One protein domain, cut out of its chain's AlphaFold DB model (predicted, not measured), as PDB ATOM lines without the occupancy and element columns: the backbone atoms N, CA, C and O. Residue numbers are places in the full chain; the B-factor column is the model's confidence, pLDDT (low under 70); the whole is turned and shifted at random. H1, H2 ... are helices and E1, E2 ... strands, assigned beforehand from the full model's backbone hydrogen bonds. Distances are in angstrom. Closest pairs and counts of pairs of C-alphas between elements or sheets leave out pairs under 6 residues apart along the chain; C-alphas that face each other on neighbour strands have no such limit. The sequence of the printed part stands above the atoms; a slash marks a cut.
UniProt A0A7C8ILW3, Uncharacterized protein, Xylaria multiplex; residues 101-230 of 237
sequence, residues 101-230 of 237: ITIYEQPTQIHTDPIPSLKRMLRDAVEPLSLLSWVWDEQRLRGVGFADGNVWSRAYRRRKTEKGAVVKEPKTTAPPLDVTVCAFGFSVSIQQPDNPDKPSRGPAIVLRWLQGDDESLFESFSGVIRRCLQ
ATOM      1  N   ILE A 101     -52.619 -10.216   7.934       92.25
ATOM      2  CA  ILE A 101     -53.572  -9.230   8.438       92.25
ATOM      3  C   ILE A 101     -54.675  -8.974   7.414       92.25
ATOM      4  O   ILE A 101     -54.438  -8.969   6.203       92.25
ATOM      5  N   THR A 102     -55.879  -8.708   7.911       91.88
ATOM      6  CA  THR A 102     -56.970  -8.169   7.099       91.88
ATOM      7  C   THR A 102     -56.746  -6.669   6.933       91.88
ATOM      8  O   THR A 102     -56.634  -5.928   7.911       91.88
ATOM      9  N   ILE A 103     -56.608  -6.217   5.688       91.06
ATOM     10  CA  ILE A 103     -56.316  -4.812   5.363       91.06
ATOM     11  C   ILE A 103     -57.535  -4.048   4.852       91.06
ATOM     12  O   ILE A 103     -57.513  -2.821   4.856       91.06
ATOM     13  N   TYR A 104     -58.581  -4.766   4.453       88.12
ATOM     14  CA  TYR A 104     -59.865  -4.219   4.048       88.12
ATOM     15  C   TYR A 104     -60.952  -5.250   4.351       88.12
ATOM     16  O   TYR A 104     -60.743  -6.442   4.126       88.12
ATOM     17  N   GLU A 105     -62.092  -4.789   4.842       84.75
ATOM     18  CA  GLU A 105     -63.278  -5.604   5.086       84.75
ATOM     19  C   GLU A 105     -64.498  -4.787   4.676       84.75
ATOM     20  O   GLU A 105     -64.633  -3.622   5.062       84.75
ATOM     21  N   GLN A 106     -65.351  -5.375   3.842       76.38
ATOM     22  CA  GLN A 106     -66.536  -4.696   3.340       76.38
ATOM     23  C   GLN A 106     -67.740  -4.935   4.263       76.38
ATOM     24  O   GLN A 106     -67.976  -6.076   4.670       76.38
ATOM     25  N   PRO A 107     -68.552  -3.903   4.556       72.44
ATOM     26  CA  PRO A 107     -69.836  -4.092   5.221       72.44
ATOM     27  C   PRO A 107     -70.776  -4.966   4.380       72.44
ATOM     28  O   PRO A 107     -70.824  -4.850   3.156       72.44
ATOM     29  N   THR A 108     -71.563  -5.810   5.043       62.66
ATOM     30  CA  THR A 108     -72.452  -6.836   4.463       62.66
ATOM     31  C   THR A 108     -73.609  -6.310   3.598       62.66
ATOM     32  O   THR A 108     -74.355  -7.113   3.052       62.66
ATOM     33  N   GLN A 109     -73.778  -4.992   3.437       57.56
ATOM     34  CA  GLN A 109     -74.985  -4.378   2.854       57.56
ATOM     35  C   GLN A 109     -74.851  -3.855   1.410       57.56
ATOM     36  O   GLN A 109     -75.637  -3.011   0.989       57.56
ATOM     37  N   ILE A 110     -73.875  -4.317   0.621       60.31
ATOM     38  CA  ILE A 110     -73.714  -3.841  -0.765       60.31
ATOM     39  C   ILE A 110     -74.286  -4.873  -1.748       60.31
ATOM     40  O   ILE A 110     -73.788  -5.988  -1.844       60.31
ATOM     41  N   HIS A 111     -75.318  -4.475  -2.503       57.31
ATOM     42  CA  HIS A 111     -76.039  -5.281  -3.508       57.31
ATOM     43  C   HIS A 111     -75.264  -5.535  -4.822       57.31
ATOM     44  O   HIS A 111     -75.827  -6.043  -5.789       57.31
ATOM     45  N   THR A 112     -73.984  -5.168  -4.897       68.44
ATOM     46  CA  THR A 112     -73.155  -5.288  -6.108       68.44
ATOM     47  C   THR A 112     -72.004  -6.245  -5.852       68.44
ATOM     48  O   THR A 112     -71.409  -6.171  -4.779       68.44
ATOM     49  N   ASP A 113     -71.651  -7.081  -6.837       75.19
ATOM     50  CA  ASP A 113     -70.447  -7.915  -6.767       75.19
ATOM     51  C   ASP A 113     -69.202  -7.020  -6.599       75.19
ATOM     52  O   ASP A 113     -68.853  -6.254  -7.507       75.19
ATOM     53  N   PRO A 114     -68.531  -7.065  -5.438       80.12
ATOM     54  CA  PRO A 114     -67.405  -6.188  -5.163       80.12
ATOM     55  C   PRO A 114     -66.082  -6.742  -5.695       80.12
ATOM     56  O   PRO A 114     -65.093  -6.013  -5.750       80.12
ATOM     57  N   ILE A 115     -66.016  -8.010  -6.110       84.94
ATOM     58  CA  ILE A 115     -64.754  -8.647  -6.505       84.94
ATOM     59  C   ILE A 115     -64.066  -7.900  -7.664       84.94
ATOM     60  O   ILE A 115     -62.863  -7.628  -7.550       84.94
ATOM     61  N   PRO A 116     -64.765  -7.485  -8.742       87.88
ATOM     62  CA  PRO A 116     -64.132  -6.763  -9.844       87.88
ATOM     63  C   PRO A 116     -63.534  -5.415  -9.424       87.88
ATOM     64  O   PRO A 116     -62.471  -5.028  -9.922       87.88
ATOM     65  N   SER A 117     -64.185  -4.692  -8.506       87.06
ATOM     66  CA  SER A 117     -63.693  -3.399  -8.024       87.06
ATOM     67  C   SER A 117     -62.498  -3.574  -7.085       87.06
ATOM     68  O   SER A 117     -61.480  -2.910  -7.286       87.06
ATOM     69  N   LEU A 118     -62.559  -4.527  -6.144       87.44
ATOM     70  CA  LEU A 118     -61.442  -4.886  -5.261       87.44
ATOM     71  C   LEU A 118     -60.207  -5.312  -6.062       87.44
ATOM     72  O   LEU A 118     -59.099  -4.837  -5.804       87.44
ATOM     73  N   LYS A 119     -60.398  -6.152  -7.082       89.19
ATOM     74  CA  LYS A 119     -59.330  -6.593  -7.984       89.19
ATOM     75  C   LYS A 119     -58.679  -5.417  -8.713       89.19
ATOM     76  O   LYS A 119     -57.452  -5.356  -8.784       89.19
ATOM     77  N   ARG A 120     -59.479  -4.477  -9.231       88.50
ATOM     78  CA  ARG A 120     -58.963  -3.271  -9.895       88.50
ATOM     79  C   ARG A 120     -58.153  -2.406  -8.932       88.50
ATOM     80  O   ARG A 120     -57.042  -2.025  -9.267       88.50
ATOM     81  N   MET A 121     -58.659  -2.165  -7.722       88.06
ATOM     82  CA  MET A 121     -57.931  -1.378  -6.719       88.06
ATOM     83  C   MET A 121     -56.600  -2.023  -6.320       88.06
ATOM     84  O   MET A 121     -55.604  -1.322  -6.163       88.06
ATOM     85  N   LEU A 122     -56.561  -3.351  -6.172       90.50
ATOM     86  CA  LEU A 122     -55.324  -4.070  -5.867       90.50
ATOM     87  C   LEU A 122     -54.317  -4.009  -7.010       90.50
ATOM     88  O   LEU A 122     -53.134  -3.782  -6.762       90.50
ATOM     89  N   ARG A 123     -54.783  -4.179  -8.250       89.69
ATOM     90  CA  ARG A 123     -53.948  -4.020  -9.442       89.69
ATOM     91  C   ARG A 123     -53.349  -2.615  -9.493       89.69
ATOM     92  O   ARG A 123     -52.129  -2.496  -9.476       89.69
ATOM     93  N   ASP A 124     -54.185  -1.581  -9.413       89.06
ATOM     94  CA  ASP A 124     -53.763  -0.174  -9.426       89.06
ATOM     95  C   ASP A 124     -52.768   0.158  -8.295       89.06
ATOM     96  O   ASP A 124     -51.908   1.023  -8.454       89.06
ATOM     97  N   ALA A 125     -52.878  -0.505  -7.138       90.12
ATOM     98  CA  ALA A 125     -51.988  -0.286  -6.000       90.12
ATOM     99  C   ALA A 125     -50.613  -0.960  -6.157       90.12
ATOM    100  O   ALA A 125     -49.620  -0.440  -5.643       90.12
ATOM    101  N   VAL A 126     -50.552  -2.124  -6.812       91.00
ATOM    102  CA  VAL A 126     -49.351  -2.976  -6.856       91.00
ATOM    103  C   VAL A 126     -48.583  -2.846  -8.172       91.00
ATOM    104  O   VAL A 126     -47.356  -2.867  -8.156       91.00
ATOM    105  N   GLU A 127     -49.273  -2.660  -9.296       87.75
ATOM    106  CA  GLU A 127     -48.684  -2.572 -10.639       87.75
ATOM    107  C   GLU A 127     -47.650  -1.437 -10.813       87.75
ATOM    108  O   GLU A 127     -46.626  -1.672 -11.454       87.75
ATOM    109  N   PRO A 128     -47.796  -0.249 -10.185       88.94
ATOM    110  CA  PRO A 128     -46.776   0.803 -10.263       88.94
ATOM    111  C   PRO A 128     -45.481   0.493  -9.493       88.94
ATOM    112  O   PRO A 128     -44.481   1.207  -9.625       88.94
ATOM    113  N   LEU A 129     -45.490  -0.517  -8.618       89.19
ATOM    114  CA  LEU A 129     -44.348  -0.835  -7.771       89.19
ATOM    115  C   LEU A 129     -43.268  -1.555  -8.583       89.19
ATOM    116  O   LEU A 129     -43.540  -2.450  -9.374       89.19
ATOM    117  N   SER A 130     -42.005  -1.193  -8.349       89.88
ATOM    118  CA  SER A 130     -40.855  -1.835  -9.006       89.88
ATOM    119  C   SER A 130     -40.513  -3.166  -8.325       89.88
ATOM    120  O   SER A 130     -39.507  -3.283  -7.631       89.88
ATOM    121  N   LEU A 131     -41.415  -4.140  -8.461       90.31
ATOM    122  CA  LEU A 131     -41.282  -5.492  -7.917       90.31
ATOM    123  C   LEU A 131     -40.330  -6.341  -8.771       90.31
ATOM    124  O   LEU A 131     -40.230  -6.154  -9.978       90.31
ATOM    125  N   LEU A 132     -39.670  -7.313  -8.137       89.88
ATOM    126  CA  LEU A 132     -38.887  -8.344  -8.825       89.88
ATOM    127  C   LEU A 132     -39.794  -9.294  -9.614       89.88
ATOM    128  O   LEU A 132     -39.440  -9.754 -10.692       89.88
ATOM    129  N   SER A 133     -40.964  -9.606  -9.052       90.94
ATOM    130  CA  SER A 133     -41.998 -10.387  -9.725       90.94
ATOM    131  C   SER A 133     -43.362 -10.110  -9.104       90.94
ATOM    132  O   SER A 133     -43.464  -9.825  -7.906       90.94
ATOM    133  N   TRP A 134     -44.401 -10.205  -9.929       92.94
ATOM    134  CA  TRP A 134     -45.799 -10.110  -9.534       92.94
ATOM    135  C   TRP A 134     -46.613 -11.077 -10.388       92.94
ATOM    136  O   TRP A 134     -46.590 -10.993 -11.614       92.94
ATOM    137  N   VAL A 135     -47.313 -12.005  -9.741       93.19
ATOM    138  CA  VAL A 135     -48.154 -13.002 -10.410       93.19
ATOM    139  C   VAL A 135     -49.531 -12.986  -9.771       93.19
ATOM    140  O   VAL A 135     -49.653 -13.148  -8.557       93.19
ATOM    141  N   TRP A 136     -50.561 -12.800 -10.591       93.88
ATOM    142  CA  TRP A 136     -51.956 -12.841 -10.170       93.88
ATOM    143  C   TRP A 136     -52.623 -14.136 -10.641       93.88
ATOM    144  O   TRP A 136     -52.631 -14.433 -11.833       93.88
ATOM    145  N   ASP A 137     -53.182 -14.890  -9.700       93.06
ATOM    146  CA  ASP A 137     -53.988 -16.086  -9.934       93.06
ATOM    147  C   ASP A 137     -55.472 -15.695  -9.902       93.06
ATOM    148  O   ASP A 137     -56.020 -15.352  -8.847       93.06
ATOM    149  N   GLU A 138     -56.111 -15.723 -11.074       90.75
ATOM    150  CA  GLU A 138     -57.518 -15.348 -11.245       90.75
ATOM    151  C   GLU A 138     -58.483 -16.315 -10.560       90.75
ATOM    152  O   GLU A 138     -59.501 -15.884 -10.026       90.75
ATOM    153  N   GLN A 139     -58.153 -17.607 -10.525       89.81
ATOM    154  CA  GLN A 139     -59.020 -18.621  -9.927       89.81
ATOM    155  C   GLN A 139     -59.025 -18.515  -8.403       89.81
ATOM    156  O   GLN A 139     -60.052 -18.719  -7.761       89.81
ATOM    157  N   ARG A 140     -57.873 -18.175  -7.814       88.94
ATOM    158  CA  ARG A 140     -57.723 -18.034  -6.358       88.94
ATOM    159  C   ARG A 140     -57.915 -16.612  -5.846       88.94
ATOM    160  O   ARG A 140     -57.773 -16.397  -4.643       88.94
ATOM    161  N   LEU A 141     -58.163 -15.651  -6.741       93.06
ATOM    162  CA  LEU A 141     -58.208 -14.216  -6.440       93.06
ATOM    163  C   LEU A 141     -57.012 -13.781  -5.577       93.06
ATOM    164  O   LEU A 141     -57.164 -13.093  -4.560       93.06
ATOM    165  N   ARG A 142     -55.816 -14.249  -5.956       94.62
ATOM    166  CA  ARG A 142     -54.596 -14.126  -5.153       94.62
ATOM    167  C   ARG A 142     -53.430 -13.628  -5.991       94.62
ATOM    168  O   ARG A 142     -53.019 -14.277  -6.944       94.62
ATOM    169  N   GLY A 143     -52.828 -12.530  -5.558       94.81
ATOM    170  CA  GLY A 143     -51.570 -12.016  -6.082       94.81
ATOM    171  C   GLY A 143     -50.395 -12.381  -5.187       94.81
ATOM    172  O   GLY A 143     -50.505 -12.306  -3.962       94.81
ATOM    173  N   VAL A 144     -49.268 -12.761  -5.781       95.88
ATOM    174  CA  VAL A 144     -47.995 -13.006  -5.093       95.88
ATOM    175  C   VAL A 144     -46.947 -12.067  -5.671       95.88
ATOM    176  O   VAL A 144     -46.757 -12.023  -6.884       95.88
ATOM    177  N   GLY A 145     -46.278 -11.318  -4.797       94.56
ATOM    178  CA  GLY A 145     -45.276 -10.332  -5.179       94.56
ATOM    179  C   GLY A 145     -43.996 -10.462  -4.373       94.56
ATOM    180  O   GLY A 145     -44.016 -10.856  -3.205       94.56
ATOM    181  N   PHE A 146     -42.883 -10.097  -5.002       94.69
ATOM    182  CA  PHE A 146     -41.563 -10.090  -4.383       94.69
ATOM    183  C   PHE A 146     -40.838  -8.782  -4.695       94.69
ATOM    184  O   PHE A 146     -40.878  -8.296  -5.824       94.69
ATOM    185  N   ALA A 147     -40.175  -8.212  -3.695       92.56
ATOM    186  CA  ALA A 147     -39.476  -6.939  -3.767       92.56
ATOM    187  C   ALA A 147     -38.074  -7.049  -3.160       92.56
ATOM    188  O   ALA A 147     -37.853  -7.759  -2.176       92.56
ATOM    189  N   ASP A 148     -37.147  -6.273  -3.715       89.44
ATOM    190  CA  ASP A 148     -35.772  -6.142  -3.226       89.44
ATOM    191  C   ASP A 148     -35.635  -5.016  -2.177       89.44
ATOM    192  O   ASP A 148     -34.737  -4.179  -2.218       89.44
ATOM    193  N   GLY A 149     -36.612  -4.928  -1.269       90.69
ATOM    194  CA  GLY A 149     -36.671  -3.937  -0.191       90.69
ATOM    195  C   GLY A 149     -37.861  -2.979  -0.302       90.69
ATOM    196  O   GLY A 149     -38.905  -3.313  -0.865       90.69
ATOM    197  N   ASN A 150     -37.720  -1.772   0.259       91.50
ATOM    198  CA  ASN A 150     -38.803  -0.784   0.373       91.50
ATOM    199  C   ASN A 150     -39.033   0.019  -0.927       91.50
ATOM    200  O   ASN A 150     -38.787   1.232  -0.995       91.50
ATOM    201  N   VAL A 151     -39.529  -0.663  -1.961       91.12
ATOM    202  CA  VAL A 151     -39.767  -0.093  -3.303       91.12
ATOM    203  C   VAL A 151     -40.971   0.856  -3.371       91.12
ATOM    204  O   VAL A 151     -41.149   1.581  -4.348       91.12
ATOM    205  N   TRP A 152     -41.800   0.892  -2.326       91.19
ATOM    206  CA  TRP A 152     -42.949   1.796  -2.207       91.19
ATOM    207  C   TRP A 152     -42.624   3.092  -1.456       91.19
ATOM    208  O   TRP A 152     -43.473   3.987  -1.413       91.19
ATOM    209  N   SER A 153     -41.429   3.239  -0.876       89.06
ATOM    210  CA  SER A 153     -41.043   4.460  -0.161       89.06
ATOM    211  C   SER A 153     -40.892   5.672  -1.088       89.06
ATOM    212  O   SER A 153     -40.513   5.563  -2.254       89.06
ATOM    213  N   ARG A 154     -41.131   6.872  -0.540       84.19
ATOM    214  CA  ARG A 154     -40.874   8.139  -1.252       84.19
ATOM    215  C   ARG A 154     -39.398   8.293  -1.624       84.19
ATOM    216  O   ARG A 154     -39.101   8.755  -2.718       84.19
ATOM    217  N   ALA A 155     -38.493   7.888  -0.731       84.06
ATOM    218  CA  ALA A 155     -37.051   7.940  -0.967       84.06
ATOM    219  C   ALA A 155     -36.637   7.064  -2.160       84.06
ATOM    220  O   ALA A 155     -35.893   7.522  -3.023       84.06
ATOM    221  N   TYR A 156     -37.180   5.842  -2.257       86.25
ATOM    222  CA  TYR A 156     -36.933   4.958  -3.397       86.25
ATOM    223  C   TYR A 156     -37.396   5.587  -4.717       86.25
ATOM    224  O   TYR A 156     -36.642   5.609  -5.688       86.25
ATOM    225  N   ARG A 157     -38.605   6.165  -4.740       83.81
ATOM    226  CA  ARG A 157     -39.144   6.827  -5.938       83.81
ATOM    227  C   ARG A 157     -38.326   8.048  -6.354       83.81
ATOM    228  O   ARG A 157     -37.999   8.157  -7.528       83.81
ATOM    229  N   ARG A 158     -37.923   8.907  -5.407       82.25
ATOM    230  CA  ARG A 158     -37.044  10.062  -5.683       82.25
ATOM    231  C   ARG A 158     -35.723   9.624  -6.311       82.25
ATOM    232  O   ARG A 158     -35.369  10.107  -7.380       82.25
ATOM    233  N   ARG A 159     -35.069   8.618  -5.719       83.50
ATOM    234  CA  ARG A 159     -33.813   8.064  -6.244       83.50
ATOM    235  C   ARG A 159     -33.974   7.471  -7.646       83.50
ATOM    236  O   ARG A 159     -33.041   7.534  -8.439       83.50
ATOM    237  N   LYS A 160     -35.126   6.861  -7.946       79.88
ATOM    238  CA  LYS A 160     -35.421   6.303  -9.274       79.88
ATOM    239  C   LYS A 160     -35.512   7.404 -10.334       79.88
ATOM    240  O   LYS A 160     -34.969   7.225 -11.417       79.88
ATOM    241  N   THR A 161     -36.140   8.533 -10.007       76.06
ATOM    242  CA  THR A 161     -36.251   9.689 -10.907       76.06
ATOM    243  C   THR A 161     -34.910  10.411 -11.081       76.06
ATOM    244  O   THR A 161     -34.547  10.749 -12.200       76.06
ATOM    245  N   GLU A 162     -34.133  10.578 -10.005       70.88
ATOM    246  CA  GLU A 162     -32.804  11.221 -10.034       70.88
ATOM    247  C   GLU A 162     -31.749  10.398 -10.795       70.88
ATOM    248  O   GLU A 162     -30.859  10.960 -11.427       70.88
ATOM    249  N   LYS A 163     -31.841   9.061 -10.761       62.88
ATOM    250  CA  LYS A 163     -30.928   8.145 -11.473       62.88
ATOM    251  C   LYS A 163     -31.431   7.724 -12.861       62.88
ATOM    252  O   LYS A 163     -30.950   6.730 -13.410       62.88
ATOM    253  N   GLY A 164     -32.408   8.434 -13.421       53.84
ATOM    254  CA  GLY A 164     -33.024   8.120 -14.709       53.84
ATOM    255  C   GLY A 164     -32.093   8.301 -15.915       53.84
ATOM    256  O   GLY A 164     -32.240   9.278 -16.633       53.84
ATOM    257  N   ALA A 165     -31.167   7.356 -16.144       48.22
ATOM    258  CA  ALA A 165     -30.525   7.080 -17.446       48.22
ATOM    259  C   ALA A 165     -29.770   5.729 -17.538       48.22
ATOM    260  O   ALA A 165     -29.158   5.452 -18.563       48.22
ATOM    261  N   VAL A 166     -29.785   4.857 -16.519       40.88
ATOM    262  CA  VAL A 166     -29.248   3.484 -16.661       40.88
ATOM    263  C   VAL A 166     -30.199   2.497 -15.999       40.88
ATOM    264  O   VAL A 166     -29.960   1.990 -14.904       40.88
ATOM    265  N   VAL A 167     -31.319   2.230 -16.664       42.91
ATOM    266  CA  VAL A 167     -32.128   1.052 -16.355       42.91
ATOM    267  C   VAL A 167     -31.669  -0.039 -17.311       42.91
ATOM    268  O   VAL A 167     -31.986  -0.011 -18.494       42.91
ATOM    269  N   LYS A 168     -30.902  -1.006 -16.793       33.41
ATOM    270  CA  LYS A 168     -30.890  -2.343 -17.387       33.41
ATOM    271  C   LYS A 168     -32.331  -2.837 -17.315       33.41
ATOM    272  O   LYS A 168     -32.807  -3.164 -16.229       33.41
ATOM    273  N   GLU A 169     -33.020  -2.850 -18.448       30.83
ATOM    274  CA  GLU A 169     -34.181  -3.716 -18.618       30.83
ATOM    275  C   GLU A 169     -33.778  -5.127 -18.166       30.83
ATOM    276  O   GLU A 169     -32.731  -5.631 -18.601       30.83
ATOM    277  N   PRO A 170     -34.547  -5.800 -17.296       36.19
ATOM    278  CA  PRO A 170     -34.431  -7.237 -17.225       36.19
ATOM    279  C   PRO A 170     -34.969  -7.760 -18.552       36.19
ATOM    280  O   PRO A 170     -36.166  -7.688 -18.827       36.19
ATOM    281  N   LYS A 171     -34.040  -8.231 -19.387       30.81
ATOM    282  CA  LYS A 171     -34.337  -8.953 -20.616       30.81
ATOM    283  C   LYS A 171     -35.388 -10.015 -20.318       30.81
ATOM    284  O   LYS A 171     -35.170 -10.918 -19.512       30.81
ATOM    285  N   THR A 172     -36.505  -9.898 -21.018       41.22
ATOM    286  CA  THR A 172     -37.396 -10.999 -21.353       41.22
ATOM    287  C   THR A 172     -36.536 -12.208 -21.741       41.22
ATOM    288  O   THR A 172     -35.635 -12.078 -22.566       41.22
ATOM    289  N   THR A 173     -36.800 -13.361 -21.119       46.81
ATOM    290  CA  THR A 173     -36.132 -14.675 -21.281       46.81
ATOM    291  C   THR A 173     -34.727 -14.858 -20.667       46.81
ATOM    292  O   THR A 173     -33.724 -14.767 -21.362       46.81
ATOM    293  N   ALA A 174     -34.664 -15.206 -19.370       35.03
ATOM    294  CA  ALA A 174     -33.632 -16.038 -18.703       35.03
ATOM    295  C   ALA A 174     -34.105 -16.350 -17.250       35.03
ATOM    296  O   ALA A 174     -35.024 -15.671 -16.793       35.03
ATOM    297  N   PRO A 175     -33.584 -17.382 -16.545       39.19
ATOM    298  CA  PRO A 175     -34.269 -18.071 -15.439       39.19
ATOM    299  C   PRO A 175     -34.602 -17.122 -14.276       39.19
ATOM    300  O   PRO A 175     -33.921 -16.107 -14.117       39.19
ATOM    301  N   PRO A 176     -35.653 -17.410 -13.480       42.88
ATOM    302  CA  PRO A 176     -36.182 -16.444 -12.529       42.88
ATOM    303  C   PRO A 176     -35.063 -16.010 -11.584       42.88
ATOM    304  O   PRO A 176     -34.454 -16.860 -10.934       42.88
ATOM    305  N   LEU A 177     -34.799 -14.693 -11.531       49.44
ATOM    306  CA  LEU A 177     -34.045 -14.045 -10.453       49.44
ATOM    307  C   LEU A 177     -34.377 -14.766  -9.156       49.44
ATOM    308  O   LEU A 177     -35.562 -14.941  -8.881       49.44
ATOM    309  N   ASP A 178     -33.356 -15.218  -8.431       54.34
ATOM    310  CA  ASP A 178     -33.492 -16.190  -7.352       54.34
ATOM    311  C   ASP A 178     -34.420 -15.660  -6.244       54.34
ATOM    312  O   ASP A 178     -34.004 -15.044  -5.262       54.34
ATOM    313  N   VAL A 179     -35.728 -15.880  -6.427       58.50
ATOM    314  CA  VAL A 179     -36.809 -15.441  -5.536       58.50
ATOM    315  C   VAL A 179     -36.578 -16.002  -4.133       58.50
ATOM    316  O   VAL A 179     -37.153 -15.517  -3.165       58.50
ATOM    317  N   THR A 180     -35.705 -17.002  -3.986       62.56
ATOM    318  CA  THR A 180     -35.292 -17.556  -2.699       62.56
ATOM    319  C   THR A 180     -34.546 -16.558  -1.799       62.56
ATOM    320  O   THR A 180     -34.552 -16.767  -0.587       62.56
ATOM    321  N   VAL A 181     -34.012 -15.442  -2.326       70.88
ATOM    322  CA  VAL A 181     -33.215 -14.458  -1.551       70.88
ATOM    323  C   VAL A 181     -33.771 -13.023  -1.601       70.88
ATOM    324  O   VAL A 181     -33.074 -12.067  -1.282       70.88
ATOM    325  N   CYS A 182     -35.040 -12.814  -1.964       85.31
ATOM    326  CA  CYS A 182     -35.607 -11.461  -1.929       85.31
ATOM    327  C   CYS A 182     -35.771 -10.932  -0.491       85.31
ATOM    328  O   CYS A 182     -36.116 -11.685   0.428       85.31
ATOM    329  N   ALA A 183     -35.629  -9.615  -0.319       90.25
ATOM    330  CA  ALA A 183     -35.797  -8.958   0.975       90.25
ATOM    331  C   ALA A 183     -37.245  -9.005   1.501       90.25
ATOM    332  O   ALA A 183     -37.457  -9.090   2.710       90.25
ATOM    333  N   PHE A 184     -38.246  -8.962   0.610       94.69
ATOM    334  CA  PHE A 184     -39.657  -8.968   1.000       94.69
ATOM    335  C   PHE A 184     -40.536  -9.710  -0.011       94.69
ATOM    336  O   PHE A 184     -40.607  -9.341  -1.180       94.69
ATOM    337  N   GLY A 185     -41.248 -10.737   0.450       95.38
ATOM    338  CA  GLY A 185     -42.251 -11.462  -0.325       95.38
ATOM    339  C   GLY A 185     -43.612 -11.410   0.351       95.38
ATOM    340  O   GLY A 185     -43.715 -11.599   1.567       95.38
ATOM    341  N   PHE A 186     -44.665 -11.204  -0.429       96.06
ATOM    342  CA  PHE A 186     -46.023 -11.063   0.077       96.06
ATOM    343  C   PHE A 186     -47.046 -11.756  -0.821       96.06
ATOM    344  O   PHE A 186     -46.805 -12.020  -1.998       96.06
ATOM    345  N   SER A 187     -48.225 -12.024  -0.267       96.31
ATOM    346  CA  SER A 187     -49.411 -12.280  -1.078       96.31
ATOM    347  C   SER A 187     -50.601 -11.483  -0.601       96.31
ATOM    348  O   SER A 187     -50.807 -11.353   0.604       96.31
ATOM    349  N   VAL A 188     -51.412 -11.036  -1.548       95.44
ATOM    350  CA  VAL A 188     -52.717 -10.435  -1.291       95.44
ATOM    351  C   VAL A 188     -53.780 -11.368  -1.844       95.44
ATOM    352  O   VAL A 188     -53.651 -11.829  -2.973       95.44
ATOM    353  N   SER A 189     -54.813 -11.663  -1.065       94.06
ATOM    354  CA  SER A 189     -55.939 -12.493  -1.499       94.06
ATOM    355  C   SER A 189     -57.266 -11.856  -1.122       94.06
ATOM    356  O   SER A 189     -57.393 -11.332  -0.014       94.06
ATOM    357  N   ILE A 190     -58.248 -11.961  -2.014       92.81
ATOM    358  CA  ILE A 190     -59.641 -11.607  -1.733       92.81
ATOM    359  C   ILE A 190     -60.319 -12.855  -1.161       92.81
ATOM    360  O   ILE A 190     -60.465 -13.859  -1.852       92.81
ATOM    361  N   GLN A 191     -60.685 -12.806   0.115       88.06
ATOM    362  CA  GLN A 191     -61.444 -13.854   0.786       88.06
ATOM    363  C   GLN A 191     -62.933 -13.542   0.688       88.06
ATOM    364  O   GLN A 191     -63.363 -12.424   0.978       88.06
ATOM    365  N   GLN A 192     -63.703 -14.534   0.252       81.50
ATOM    366  CA  GLN A 192     -65.160 -14.474   0.211       81.50
ATOM    367  C   GLN A 192     -65.751 -14.856   1.580       81.50
ATOM    368  O   GLN A 192     -65.045 -15.464   2.390       81.50
ATOM    369  N   PRO A 193     -67.016 -14.498   1.857       72.75
ATOM    370  CA  PRO A 193     -67.696 -14.880   3.093       72.75
ATOM    371  C   PRO A 193     -67.743 -16.403   3.271       72.75
ATOM    372  O   PRO A 193     -67.922 -17.128   2.296       72.75
ATOM    373  N   ASP A 194     -67.669 -16.875   4.519       67.00
ATOM    374  CA  ASP A 194     -67.735 -18.311   4.843       67.00
ATOM    375  C   ASP A 194     -69.065 -18.964   4.417       67.00
ATOM    376  O   ASP A 194     -69.105 -20.158   4.126       67.00
ATOM    377  N   ASN A 195     -70.157 -18.190   4.388       67.94
ATOM    378  CA  ASN A 195     -71.475 -18.643   3.953       67.94
ATOM    379  C   ASN A 195     -72.080 -17.649   2.940       67.94
ATOM    380  O   ASN A 195     -72.398 -16.522   3.336       67.94
ATOM    381  N   PRO A 196     -72.261 -18.041   1.665       62.12
ATOM    382  CA  PRO A 196     -72.836 -17.174   0.638       62.12
ATOM    383  C   PRO A 196     -74.329 -16.877   0.856       62.12
ATOM    384  O   PRO A 196     -74.782 -15.798   0.485       62.12
ATOM    385  N   ASP A 197     -75.077 -17.773   1.510       61.09
ATOM    386  CA  ASP A 197     -76.530 -17.636   1.698       61.09
ATOM    387  C   ASP A 197     -76.897 -16.766   2.915       61.09
ATOM    388  O   ASP A 197     -77.981 -16.185   2.984       61.09
ATOM    389  N   LYS A 198     -75.984 -16.660   3.892       62.00
ATOM    390  CA  LYS A 198     -76.081 -15.766   5.061       62.00
ATOM    391  C   LYS A 198     -74.693 -15.228   5.431       62.00
ATOM    392  O   LYS A 198     -74.081 -15.727   6.381       62.00
ATOM    393  N   PRO A 199     -74.183 -14.217   4.709       62.94
ATOM    394  CA  PRO A 199     -72.862 -13.673   4.982       62.94
ATOM    395  C   PRO A 199     -72.870 -12.920   6.315       62.94
ATOM    396  O   PRO A 199     -73.521 -11.889   6.470       62.94
ATOM    397  N   SER A 200     -72.123 -13.425   7.296       63.28
ATOM    398  CA  SER A 200     -71.847 -12.716   8.554       63.28
ATOM    399  C   SER A 200     -70.802 -11.608   8.377       63.28
ATOM    400  O   SER A 200     -70.738 -10.683   9.185       63.28
ATOM    401  N   ARG A 201     -69.996 -11.689   7.310       68.56
ATOM    402  CA  ARG A 201     -68.971 -10.719   6.905       68.56
ATOM    403  C   ARG A 201     -68.998 -10.545   5.394       68.56
ATOM    404  O   ARG A 201     -69.302 -11.497   4.679       68.56
ATOM    405  N   GLY A 202     -68.697  -9.342   4.912       76.69
ATOM    406  CA  GLY A 202     -68.471  -9.114   3.489       76.69
ATOM    407  C   GLY A 202     -67.102  -9.642   3.044       76.69
ATOM    408  O   GLY A 202     -66.324 -10.137   3.865       76.69
ATOM    409  N   PRO A 203     -66.781  -9.542   1.746       85.06
ATOM    410  CA  PRO A 203     -65.471  -9.929   1.252       85.06
ATOM    411  C   PRO A 203     -64.368  -9.094   1.904       85.06
ATOM    412  O   PRO A 203     -64.506  -7.888   2.132       85.06
ATOM    413  N   ALA A 204     -63.258  -9.760   2.190       89.31
ATOM    414  CA  ALA A 204     -62.128  -9.189   2.901       89.31
ATOM    415  C   ALA A 204     -60.847  -9.345   2.084       89.31
ATOM    416  O   ALA A 204     -60.632 -10.349   1.407       89.31
ATOM    417  N   ILE A 205     -59.959  -8.358   2.166       92.12
ATOM    418  CA  ILE A 205     -58.626  -8.456   1.576       92.12
ATOM    419  C   ILE A 205     -57.644  -8.813   2.682       92.12
ATOM    420  O   ILE A 205     -57.457  -8.058   3.641       92.12
ATOM    421  N   VAL A 206     -56.978  -9.949   2.508       93.94
ATOM    422  CA  VAL A 206     -55.945 -10.437   3.418       93.94
ATOM    423  C   VAL A 206     -54.580 -10.271   2.772       93.94
ATOM    424  O   VAL A 206     -54.325 -10.767   1.673       93.94
ATOM    425  N   LEU A 207     -53.692  -9.584   3.482       95.94
ATOM    426  CA  LEU A 207     -52.284  -9.449   3.143       95.94
ATOM    427  C   LEU A 207     -51.474 -10.413   4.010       95.94
ATOM    428  O   LEU A 207     -51.621 -10.433   5.230       95.94
ATOM    429  N   ARG A 208     -50.590 -11.191   3.382       95.75
ATOM    430  CA  ARG A 208     -49.725 -12.170   4.044       95.75
ATOM    431  C   ARG A 208     -48.256 -11.913   3.724       95.75
ATOM    432  O   ARG A 208     -47.894 -11.792   2.557       95.75
ATOM    433  N   TRP A 209     -47.421 -11.921   4.755       95.56
ATOM    434  CA  TRP A 209     -45.967 -11.962   4.675       95.56
ATOM    435  C   TRP A 209     -45.512 -13.388   4.346       95.56
ATOM    436  O   TRP A 209     -45.773 -14.329   5.099       95.56
ATOM    437  N   LEU A 210     -44.878 -13.566   3.188       94.75
ATOM    438  CA  LEU A 210     -44.401 -14.864   2.706       94.75
ATOM    439  C   LEU A 210     -42.897 -15.041   2.875       94.75
ATOM    440  O   LEU A 210     -42.447 -16.172   3.059       94.75
ATOM    441  N   GLN A 211     -42.129 -13.956   2.770       94.06
ATOM    442  CA  GLN A 211     -40.675 -14.029   2.779       94.06
ATOM    443  C   GLN A 211     -40.020 -12.754   3.311       94.06
ATOM    444  O   GLN A 211     -40.490 -11.651   3.032       94.06
ATOM    445  N   GLY A 212     -38.919 -12.925   4.035       92.44
ATOM    446  CA  GLY A 212     -38.091 -11.854   4.582       92.44
ATOM    447  C   GLY A 212     -38.047 -11.893   6.107       92.44
ATOM    448  O   GLY A 212     -38.829 -12.606   6.745       92.44
ATOM    449  N   ASP A 213     -37.142 -11.097   6.674       89.88
ATOM    450  CA  ASP A 213     -36.930 -11.006   8.126       89.88
ATOM    451  C   ASP A 213     -37.211  -9.629   8.721       89.88
ATOM    452  O   ASP A 213     -37.274  -9.489   9.941       89.88
ATOM    453  N   ASP A 214     -37.432  -8.632   7.866       91.06
ATOM    454  CA  ASP A 214     -37.741  -7.272   8.278       91.06
ATOM    455  C   ASP A 214     -39.257  -7.066   8.416       91.06
ATOM    456  O   ASP A 214     -39.979  -6.838   7.441       91.06
ATOM    457  N   GLU A 215     -39.739  -7.138   9.657       91.06
ATOM    458  CA  GLU A 215     -41.138  -6.872  10.014       91.06
ATOM    459  C   GLU A 215     -41.555  -5.432   9.670       91.06
ATOM    460  O   GLU A 215     -42.706  -5.186   9.307       91.06
ATOM    461  N   SER A 216     -40.617  -4.477   9.679       92.75
ATOM    462  CA  SER A 216     -40.918  -3.083   9.345       92.75
ATOM    463  C   SER A 216     -41.308  -2.905   7.875       92.75
ATOM    464  O   SER A 216     -42.147  -2.054   7.562       92.75
ATOM    465  N   LEU A 217     -40.776  -3.738   6.969       93.81
ATOM    466  CA  LEU A 217     -41.205  -3.758   5.569       93.81
ATOM    467  C   LEU A 217     -42.652  -4.225   5.452       93.81
ATOM    468  O   LEU A 217     -43.425  -3.614   4.715       93.81
ATOM    469  N   PHE A 218     -43.033  -5.261   6.202       94.69
ATOM    470  CA  PHE A 218     -44.405  -5.759   6.204       94.69
ATOM    471  C   PHE A 218     -45.394  -4.710   6.723       94.69
ATOM    472  O   PHE A 218     -46.392  -4.429   6.057       94.69
ATOM    473  N   GLU A 219     -45.086  -4.075   7.854       93.19
ATOM    474  CA  GLU A 219     -45.916  -3.012   8.435       93.19
ATOM    475  C   GLU A 219     -46.000  -1.778   7.524       93.19
ATOM    476  O   GLU A 219     -47.071  -1.211   7.297       93.19
ATOM    477  N   SER A 220     -44.878  -1.379   6.922       94.31
ATOM    478  CA  SER A 220     -44.853  -0.269   5.968       94.31
ATOM    479  C   SER A 220     -45.708  -0.564   4.734       94.31
ATOM    480  O   SER A 220     -46.509   0.279   4.313       94.31
ATOM    481  N   PHE A 221     -45.557  -1.761   4.161       94.88
ATOM    482  CA  PHE A 221     -46.300  -2.185   2.980       94.88
ATOM    483  C   PHE A 221     -47.799  -2.289   3.268       94.88
ATOM    484  O   PHE A 221     -48.612  -1.789   2.487       94.88
ATOM    485  N   SER A 222     -48.175  -2.860   4.415       93.62
ATOM    486  CA  SER A 222     -49.577  -2.972   4.815       93.62
ATOM    487  C   SER A 222     -50.255  -1.610   4.927       93.62
ATOM    488  O   SER A 222     -51.358  -1.424   4.406       93.62
ATOM    489  N   GLY A 223     -49.566  -0.627   5.514       92.12
ATOM    490  CA  GLY A 223     -50.045   0.747   5.616       92.12
ATOM    491  C   GLY A 223     -50.161   1.445   4.260       92.12
ATOM    492  O   GLY A 223     -51.026   2.303   4.079       92.12
ATOM    493  N   VAL A 224     -49.314   1.108   3.281       91.31
ATOM    494  CA  VAL A 224     -49.452   1.604   1.901       91.31
ATOM    495  C   VAL A 224     -50.691   1.020   1.230       91.31
ATOM    496  O   VAL A 224     -51.540   1.789   0.784       91.31
ATOM    497  N   ILE A 225     -50.834  -0.307   1.205       91.88
ATOM    498  CA  ILE A 225     -51.959  -0.949   0.512       91.88
ATOM    499  C   ILE A 225     -53.289  -0.578   1.175       91.88
ATOM    500  O   ILE A 225     -54.241  -0.244   0.475       91.88
ATOM    501  N   ARG A 226     -53.353  -0.526   2.513       91.50
ATOM    502  CA  ARG A 226     -54.558  -0.089   3.238       91.50
ATOM    503  C   ARG A 226     -55.012   1.310   2.812       91.50
ATOM    504  O   ARG A 226     -56.201   1.514   2.603       91.50
ATOM    505  N   ARG A 227     -54.081   2.255   2.633       88.75
ATOM    506  CA  ARG A 227     -54.403   3.613   2.152       88.75
ATOM    507  C   ARG A 227     -54.899   3.623   0.709       88.75
ATOM    508  O   ARG A 227     -55.808   4.380   0.397       88.75
ATOM    509  N   CYS A 228     -54.334   2.784  -0.157       86.38
ATOM    510  CA  CYS A 228     -54.792   2.657  -1.543       86.38
ATOM    511  C   CYS A 228     -56.203   2.054  -1.658       86.38
ATOM    512  O   CYS A 228     -56.905   2.349  -2.619       86.38
ATOM    513  N   LEU A 229     -56.614   1.234  -0.688       83.81
ATOM    514  CA  LEU A 229     -57.930   0.585  -0.649       83.81
ATOM    515  C   LEU A 229     -59.028   1.439   0.012       83.81
ATOM    516  O   LEU A 229     -60.199   1.070  -0.050       83.81
ATOM    517  N   GLN A 230     -58.684   2.560   0.655       80.38
ATOM    518  CA  GLN A 230     -59.668   3.453   1.270       80.38
ATOM    519  C   GLN A 230     -60.283   4.410   0.229       80.38
ATOM    520  O   GLN A 230     -59.533   5.109  -0.465       80.38
TER     521      GLN A 230
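This is residues 101 to 230 of the 237 residues of an uncharacterized protein of Xylaria multiplex (UniProt A0A7C8ILW3). A twisted sheet of five strands has two helices, H1 and H3, packed over one face, the last residues of H3 meeting H1, and no named helix on the other face. A smaller helix, H2, lies off the sheet beyond one end of the strands, and residues 161 to 169 stick out there; the long link between E4 and E5 lies beyond the opposite end. The printed part has 130 residues, with three named helices and five named strands in the order E1 H1 E2 E3 H2 E4 E5 H3, of mixed class. The sheet runs E1 E5 E4 E3 E2, antiparallel throughout. The whole is only just compact, close to loose, with a radius of gyration of the C-alphas of 16.6 A, and it is elongated, spanning 54 by 30 by 27 A.

E1, residues 101 to 105, is an edge strand, antiparallel to E5, residues 204 to 211, with N 103 and O 205 2.9 A apart. H1, residues 115 to 126, is on the sheet at a height of 8.9 A and lies over E4, residues 184 to 191, along the strands at 9 degrees on the local plane; their closest C-alphas, Ile 115 and Ile 190, are 7.6 A apart. E2, residues 133 to 137, is the other edge strand and forms a hairpin with E3, residues 142 to 147, with N 144 and O 135 2.8 A apart. H2, residues 154 to 162, touches no helix and is not on the sheet. E4 is antiparallel to E3, with N 145 and O 186 2.9 A apart. E4 and E5 form a hairpin, with N 208 and O 187 2.8 A apart. H3, residues 215 to 229, is on the same face as H1, also at a height of 8.9 A, over E5 at 27 degrees on the local plane; its closest C-alphas to E1, Arg 226 and Ile 103, are 5.5 A apart. With residues 225 to 229 alone H3 touches H1, at a steep tilt of 52 degrees, opposite ways; the closest C-alphas, Ala 125 and Cys 228, are 6.0 A apart. In H1, H2 and H3 every O i to N i+4 pair is within hydrogen-bond range.

E1 begins at C-alpha 101, (-53.572, -9.230, 8.438). H1 measures 16.4 A from first to last C-alpha and E3 16.8 A. E4, from C-alpha 184 at (-39.657, -8.968, 1.000), measures 22.3 A, and E5 22.0 A. H3, 21.2 A, ends at C-alpha 229, (-57.930, 0.585, -0.649).

The C-alphas farthest apart, Ala 165 and Lys 198, are 55.7 A apart. The printed part has no cut. The links H2 to E4, 21 residues, and E4 to E5, 12 residues, are long. Mean pLDDT of the printed part is 80.3; residues 108 to 112, 163 to 180 and 194 to 201 are under 70.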